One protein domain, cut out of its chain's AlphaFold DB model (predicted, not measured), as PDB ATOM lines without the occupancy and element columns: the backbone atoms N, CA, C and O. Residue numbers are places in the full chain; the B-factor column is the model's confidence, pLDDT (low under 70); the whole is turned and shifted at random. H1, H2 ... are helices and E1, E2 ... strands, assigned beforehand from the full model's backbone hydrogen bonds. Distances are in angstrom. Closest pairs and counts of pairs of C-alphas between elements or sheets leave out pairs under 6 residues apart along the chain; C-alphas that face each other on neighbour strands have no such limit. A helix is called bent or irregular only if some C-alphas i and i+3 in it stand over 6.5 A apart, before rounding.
ATOM      1  N   GLU A  28      19.732  19.741  80.957       94.62
ATOM      2  CA  GLU A  28      20.130  18.882  79.836       94.62
ATOM      3  C   GLU A  28      19.403  19.177  78.515       94.62
ATOM      4  O   GLU A  28      19.812  18.682  77.468       94.62
ATOM      5  N   ARG A  29      18.315  19.953  78.559       95.88
ATOM      6  CA  ARG A  29      17.546  20.369  77.382       95.88
ATOM      7  C   ARG A  29      17.873  21.788  76.923       95.88
ATOM      8  O   ARG A  29      17.356  22.197  75.886       95.88
ATOM      9  N   VAL A  30      18.692  22.535  77.668       94.88
ATOM     10  CA  VAL A  30      19.115  23.879  77.255       94.88
ATOM     11  C   VAL A  30      19.909  23.756  75.950       94.88
ATOM     12  O   VAL A  30      20.869  22.987  75.900       94.88
ATOM     13  N   PRO A  31      19.534  24.485  74.882       92.06
ATOM     14  CA  PRO A  31      20.270  24.431  73.628       92.06
ATOM     15  C   PRO A  31      21.718  24.881  73.814       92.06
ATOM     16  O   PRO A  31      21.984  25.947  74.381       92.06
ATOM     17  N   ALA A  32      22.648  24.088  73.286       92.00
ATOM     18  CA  ALA A  32      24.057  24.436  73.302       92.00
ATOM     19  C   ALA A  32      24.310  25.717  72.491       92.00
ATOM     20  O   ALA A  32      23.749  25.932  71.414       92.00
ATOM     21  N   ARG A  33      25.195  26.573  72.998       91.56
ATOM     22  CA  ARG A  33      25.649  27.778  72.304       91.56
ATOM     23  C   ARG A  33      26.760  27.435  71.322       91.56
ATOM     24  O   ARG A  33      27.703  26.725  71.661       91.56
ATOM     25  N   THR A  34      26.711  28.037  70.139       89.44
ATOM     26  CA  THR A  34      27.782  27.940  69.142       89.44
ATOM     27  C   THR A  34      29.030  28.698  69.598       89.44
ATOM     28  O   THR A  34      28.945  29.717  70.289       89.44
ATOM     29  N   GLY A  35      30.203  28.211  69.204       91.50
ATOM     30  CA  GLY A  35      31.486  28.864  69.456       91.50
ATOM     31  C   GLY A  35      32.625  27.860  69.568       91.50
ATOM     32  O   GLY A  35      32.401  26.685  69.841       91.50
ATOM     33  N   VAL A  36      33.849  28.335  69.358       94.50
ATOM     34  CA  VAL A  36      35.049  27.510  69.515       94.50
ATOM     35  C   VAL A  36      35.454  27.428  70.984       94.50
ATOM     36  O   VAL A  36      35.326  28.399  71.733       94.50
ATOM     37  N   CYS A  37      35.953  26.261  71.373       96.94
ATOM     38  CA  CYS A  37      36.642  26.039  72.633       96.94
ATOM     39  C   CYS A  37      38.040  25.509  72.332       96.94
ATOM     40  O   CYS A  37      38.260  24.833  71.327       96.94
ATOM     41  N   THR A  38      38.976  25.820  73.214       96.31
ATOM     42  CA  THR A  38      40.293  25.194  73.234       96.31
ATOM     43  C   THR A  38      40.165  23.694  73.563       96.31
ATOM     44  O   THR A  38      39.128  23.227  74.055       96.31
ATOM     45  N   LEU A  39      41.199  22.918  73.214       96.69
ATOM     46  CA  LEU A  39      41.244  21.454  73.383       96.69
ATOM     47  C   LEU A  39      41.987  21.014  74.656       96.69
ATOM     48  O   LEU A  39      42.299  19.836  74.826       96.69
ATOM     49  N   GLU A  40      42.299  21.952  75.546       98.31
ATOM     50  CA  GLU A  40      42.868  21.673  76.855       98.31
ATOM     51  C   GLU A  40      41.950  20.749  77.652       98.31
ATOM     52  O   GLU A  40      40.731  20.937  77.722       98.31
ATOM     53  N   TYR A  41      42.557  19.752  78.288       97.88
ATOM     54  CA  TYR A  41      41.850  18.833  79.161       97.88
ATOM     55  C   TYR A  41      42.039  19.260  80.617       97.88
ATOM     56  O   TYR A  41      43.021  18.916  81.271       97.88
ATOM     57  N   ALA A  42      41.073  20.025  81.115       98.06
ATOM     58  CA  ALA A  42      41.001  20.522  82.484       98.06
ATOM     59  C   ALA A  42      39.577  20.269  83.006       98.06
ATOM     60  O   ALA A  42      38.748  21.185  83.045       98.06
ATOM     61  N   PRO A  43      39.242  19.005  83.318       97.94
ATOM     62  CA  PRO A  43      37.859  18.588  83.421       97.94
ATOM     63  C   PRO A  43      37.124  19.256  84.578       97.94
ATOM     64  O   PRO A  43      37.616  19.320  85.703       97.94
ATOM     65  N   VAL A  44      35.886  19.658  84.312       98.19
ATOM     66  CA  VAL A  44      34.996  20.269  85.303       98.19
ATOM     67  C   VAL A  44      33.737  19.435  85.477       98.19
ATOM     68  O   VAL A  44      33.273  18.771  84.550       98.19
ATOM     69  N   ARG A  45      33.166  19.474  86.680       98.12
ATOM     70  CA  ARG A  45      31.881  18.849  86.993       98.12
ATOM     71  C   ARG A  45      30.849  19.943  87.222       98.12
ATOM     72  O   ARG A  45      31.021  20.762  88.120       98.12
ATOM     73  N   VAL A  46      29.791  19.943  86.421       97.12
ATOM     74  CA  VAL A  46      28.651  20.848  86.586       97.12
ATOM     75  C   VAL A  46      27.553  20.097  87.315       97.12
ATOM     76  O   VAL A  46      27.212  18.979  86.935       97.12
ATOM     77  N   ILE A  47      27.017  20.710  88.366       96.75
ATOM     78  CA  ILE A  47      25.933  20.162  89.176       96.75
ATOM     79  C   ILE A  47      24.864  21.244  89.320       96.75
ATOM     80  O   ILE A  47      25.174  22.355  89.743       96.75
ATOM     81  N   ALA A  48      23.613  20.897  89.031       95.25
ATOM     82  CA  ALA A  48      22.453  21.706  89.380       95.25
ATOM     83  C   ALA A  48      21.424  20.824  90.088       95.25
ATOM     84  O   ALA A  48      21.078  19.739  89.617       95.25
ATOM     85  N   ARG A  49      20.968  21.258  91.260       96.25
ATOM     86  CA  ARG A  49      19.980  20.545  92.073       96.25
ATOM     87  C   ARG A  49      19.009  21.558  92.639       96.25
ATOM     88  O   ARG A  49      19.432  22.621  93.082       96.25
ATOM     89  N   GLY A  50      17.736  21.209  92.636       95.81
ATOM     90  CA  GLY A  50      16.700  22.061  93.191       95.81
ATOM     91  C   GLY A  50      15.318  21.579  92.801       95.81
ATOM     92  O   GLY A  50      15.122  20.424  92.413       95.81
ATOM     93  N   THR A  51      14.365  22.488  92.899       96.56
ATOM     94  CA  THR A  51      12.980  22.280  92.502       96.56
ATOM     95  C   THR A  51      12.619  23.252  91.388       96.56
ATOM     96  O   THR A  51      13.106  24.380  91.346       96.56
ATOM     97  N   TRP A  52      11.781  22.784  90.472       96.44
ATOM     98  CA  TRP A  52      11.169  23.577  89.414       96.44
ATOM     99  C   TRP A  52       9.677  23.261  89.405       96.44
ATOM    100  O   TRP A  52       9.312  22.091  89.245       96.44
ATOM    101  N   ASP A  53       8.828  24.259  89.650       93.06
ATOM    102  CA  ASP A  53       7.372  24.102  89.814       93.06
ATOM    103  C   ASP A  53       6.995  22.963  90.774       93.06
ATOM    104  O   ASP A  53       6.215  22.062  90.459       93.06
ATOM    105  N   GLY A  54       7.656  22.933  91.936       94.75
ATOM    106  CA  GLY A  54       7.463  21.906  92.967       94.75
ATOM    107  C   GLY A  54       8.018  20.518  92.619       94.75
ATOM    108  O   GLY A  54       8.039  19.638  93.477       94.75
ATOM    109  N   LYS A  55       8.521  20.299  91.398       96.19
ATOM    110  CA  LYS A  55       9.099  19.019  90.971       96.19
ATOM    111  C   LYS A  55      10.619  19.034  91.142       96.19
ATOM    112  O   LYS A  55      11.264  20.001  90.733       96.19
ATOM    113  N   PRO A  56      11.235  17.966  91.671       96.44
ATOM    114  CA  PRO A  56      12.684  17.900  91.775       96.44
ATOM    115  C   PRO A  56      13.338  17.925  90.385       96.44
ATOM    116  O   PRO A  56      12.848  17.326  89.419       96.44
ATOM    117  N   ARG A  57      14.464  18.630  90.291       96.81
ATOM    118  CA  ARG A  57      15.367  18.649  89.139       96.81
ATOM    119  C   ARG A  57      16.780  18.360  89.621       96.81
ATOM    120  O   ARG A  57      17.245  18.914  90.620       96.81
ATOM    121  N   ARG A  58      17.468  17.475  88.904       96.69
ATOM    122  CA  ARG A  58      18.855  17.102  89.170       96.69
ATOM    123  C   ARG A  58      19.586  16.982  87.848       96.69
ATOM    124  O   ARG A  58      19.193  16.198  86.996       96.69
ATOM    125  N   PHE A  59      20.690  17.697  87.745       96.69
ATOM    126  CA  PHE A  59      21.617  17.631  86.636       96.69
ATOM    127  C   PHE A  59      23.028  17.461  87.189       96.69
ATOM    128  O   PHE A  59      23.427  18.135  88.141       96.69
ATOM    129  N   GLU A  60      23.780  16.541  86.602       97.69
ATOM    130  CA  GLU A  60      25.196  16.367  86.881       97.69
ATOM    131  C   GLU A  60      25.887  15.848  85.625       97.69
ATOM    132  O   GLU A  60      25.494  14.814  85.087       97.69
ATOM    133  N   ARG A  61      26.920  16.555  85.164       97.88
ATOM    134  CA  ARG A  61      27.721  16.127  84.015       97.88
ATOM    135  C   ARG A  61      29.165  16.594  84.151       97.88
ATOM    136  O   ARG A  61      29.442  17.659  84.706       97.88
ATOM    137  N   LYS A  62      30.094  15.774  83.658       98.19
ATOM    138  CA  LYS A  62      31.517  16.107  83.547       98.19
ATOM    139  C   LYS A  62      31.809  16.567  82.122       98.19
ATOM    140  O   LYS A  62      31.379  15.916  81.174       98.19
ATOM    141  N   TYR A  63      32.559  17.652  81.995       97.62
ATOM    142  CA  TYR A  63      32.990  18.222  80.722       97.62
ATOM    143  C   TYR A  63      34.519  18.237  80.640       97.62
ATOM    144  O   TYR A  63      35.171  18.316  81.686       97.62
ATOM    145  N   PRO A  64      35.101  18.166  79.428       97.94
ATOM    146  CA  PRO A  64      36.554  18.144  79.239       97.94
ATOM    147  C   PRO A  64      37.233  19.445  79.684       97.94
ATOM    148  O   PRO A  64      38.361  19.398  80.167       97.94
ATOM    149  N   ASN A  65      36.537  20.580  79.588       97.94
ATOM    150  CA  ASN A  65      36.971  21.862  80.131       97.94
ATOM    151  C   ASN A  65      35.781  22.792  80.422       97.94
ATOM    152  O   ASN A  65      34.622  22.485  80.118       97.94
ATOM    153  N   ARG A  66      36.075  23.942  81.042       96.69
ATOM    154  CA  ARG A  66      35.079  24.956  81.417       96.69
ATOM    155  C   ARG A  66      34.373  25.564  80.206       96.69
ATOM    156  O   ARG A  66      33.184  25.854  80.302       96.69
ATOM    157  N   CYS A  67      35.081  25.765  79.095       97.19
ATOM    158  CA  CYS A  67      34.486  26.349  77.897       97.19
ATOM    159  C   CYS A  67      33.356  25.461  77.365       97.19
ATOM    160  O   CYS A  67      32.234  25.941  77.208       97.19
ATOM    161  N   VAL A  68      33.619  24.159  77.188       97.19
ATOM    162  CA  VAL A  68      32.612  23.193  76.719       97.19
ATOM    163  C   VAL A  68      31.425  23.130  77.681       97.19
ATOM    164  O   VAL A  68      30.282  23.161  77.236       97.19
ATOM    165  N   ALA A  69      31.681  23.136  78.995       96.31
ATOM    166  CA  ALA A  69      30.620  23.145  80.001       96.31
ATOM    167  C   ALA A  69      29.654  24.328  79.827       96.31
ATOM    168  O   ALA A  69      28.450  24.120  79.724       96.31
ATOM    169  N   VAL A  70      30.180  25.555  79.745       94.31
ATOM    170  CA  VAL A  70      29.364  26.770  79.570       94.31
ATOM    171  C   VAL A  70      28.630  26.756  78.229       94.31
ATOM    172  O   VAL A  70      27.478  27.172  78.151       94.31
ATOM    173  N   ARG A  71      29.268  26.262  77.162       94.94
ATOM    174  CA  ARG A  71      28.628  26.185  75.844       94.94
ATOM    175  C   ARG A  71      27.453  25.218  75.836       94.94
ATOM    176  O   ARG A  71      26.421  25.568  75.279       94.94
ATOM    177  N   GLU A  72      27.577  24.051  76.458       94.62
ATOM    178  CA  GLU A  72      26.501  23.056  76.467       94.62
ATOM    179  C   GLU A  72      25.366  23.374  77.452       94.62
ATOM    180  O   GLU A  72      24.251  22.919  77.227       94.62
ATOM    181  N   THR A  73      25.609  24.145  78.520       93.06
ATOM    182  CA  THR A  73      24.570  24.444  79.529       93.06
ATOM    183  C   THR A  73      23.974  25.849  79.448       93.06
ATOM    184  O   THR A  73      23.015  26.121  80.169       93.06
ATOM    185  N   GLY A  74      24.515  26.732  78.597       86.56
ATOM    186  CA  GLY A  74      24.095  28.136  78.489       86.56
ATOM    187  C   GLY A  74      24.995  29.097  79.250       86.56
ATOM    188  O   GLY A  74      25.162  28.934  80.472       86.56
TER     189      GLY A  74
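Overview. This is residues 28 to 74 of the 74 residues of the protein "Protease" of Micromonospora aurantiaca (UniProt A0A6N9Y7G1). A long two-stranded hairpin, E1 and E2, has a short helix, H1, folded back beside the open end of the hairpin, and the unnamed residues 28 to 43 sweep round H1 in a wide arc before they run into E1. The turn end of the hairpin, residues 51 to 56, sticks out free. The printed part has 47 residues with two named strands and one named helix, in the order E1, E2, H1; the sheet has the order E1 - E2 and is antiparallel, and the class is mixed, helices and strands. The whole is loose, with a radius of gyration of the C-alphas of 12.3 A, and flat, with spans of 39 by 20 by 9 A.

Along the chain. The printed part begins at Glu 28, with its C-alpha at (20.130, 18.882, 79.836), and residues 28 to 43 hold no named element. E1 follows, residues 44 to 52, from C-alpha 44 at (34.996, 20.269, 85.303), and is 24.4 A long from first to last C-alpha. E2, residues 55 to 63, is 26.0 A long from first to last C-alpha. H1, residues 66 to 73, is 10.7 A long and ends with C-alpha 73 at (24.570, 24.444, 79.529).

Arrangement. E1 and E2 are antiparallel neighbours and form a hairpin, with an angle of 172 degrees between their N-to-C directions. The C-alphas of Val 44 and Tyr 63 face each other at 5.4 A, and those of Trp 52 and Lys 55 at 5.2 A. N 46 and O 61 are within hydrogen-bond range at 2.9 A, and N 59 and O 48 at 2.8 A. The closest C-alphas of E1 and H1 are those of Val 44 and Arg 66, 6.1 A apart. The closest C-alphas of E2 and H1 are those of Tyr 63 and Ala 69, 5.5 A apart. In H1 every O i to N i+4 pair is within hydrogen-bond range, and H1 is not bent.

Size, cuts and confidence. The two C-alphas farthest apart are those of Leu 39 and Gly 54, at 39.0 A, while the C-alphas of the first and last printed residues, Glu 28 and Gly 74, are 10.2 A apart. The C-alphas of residues 28 to 43 lie 8 to 17 A from the mean of all C-alphas. The links from E1 to E2 and from E2 to H1 are tight, with 2 residues in each. The printed part has no cut and ends at residue 74, the chain's last residue. The mean pLDDT of the printed part is 95.7, and no printed residue is under 70.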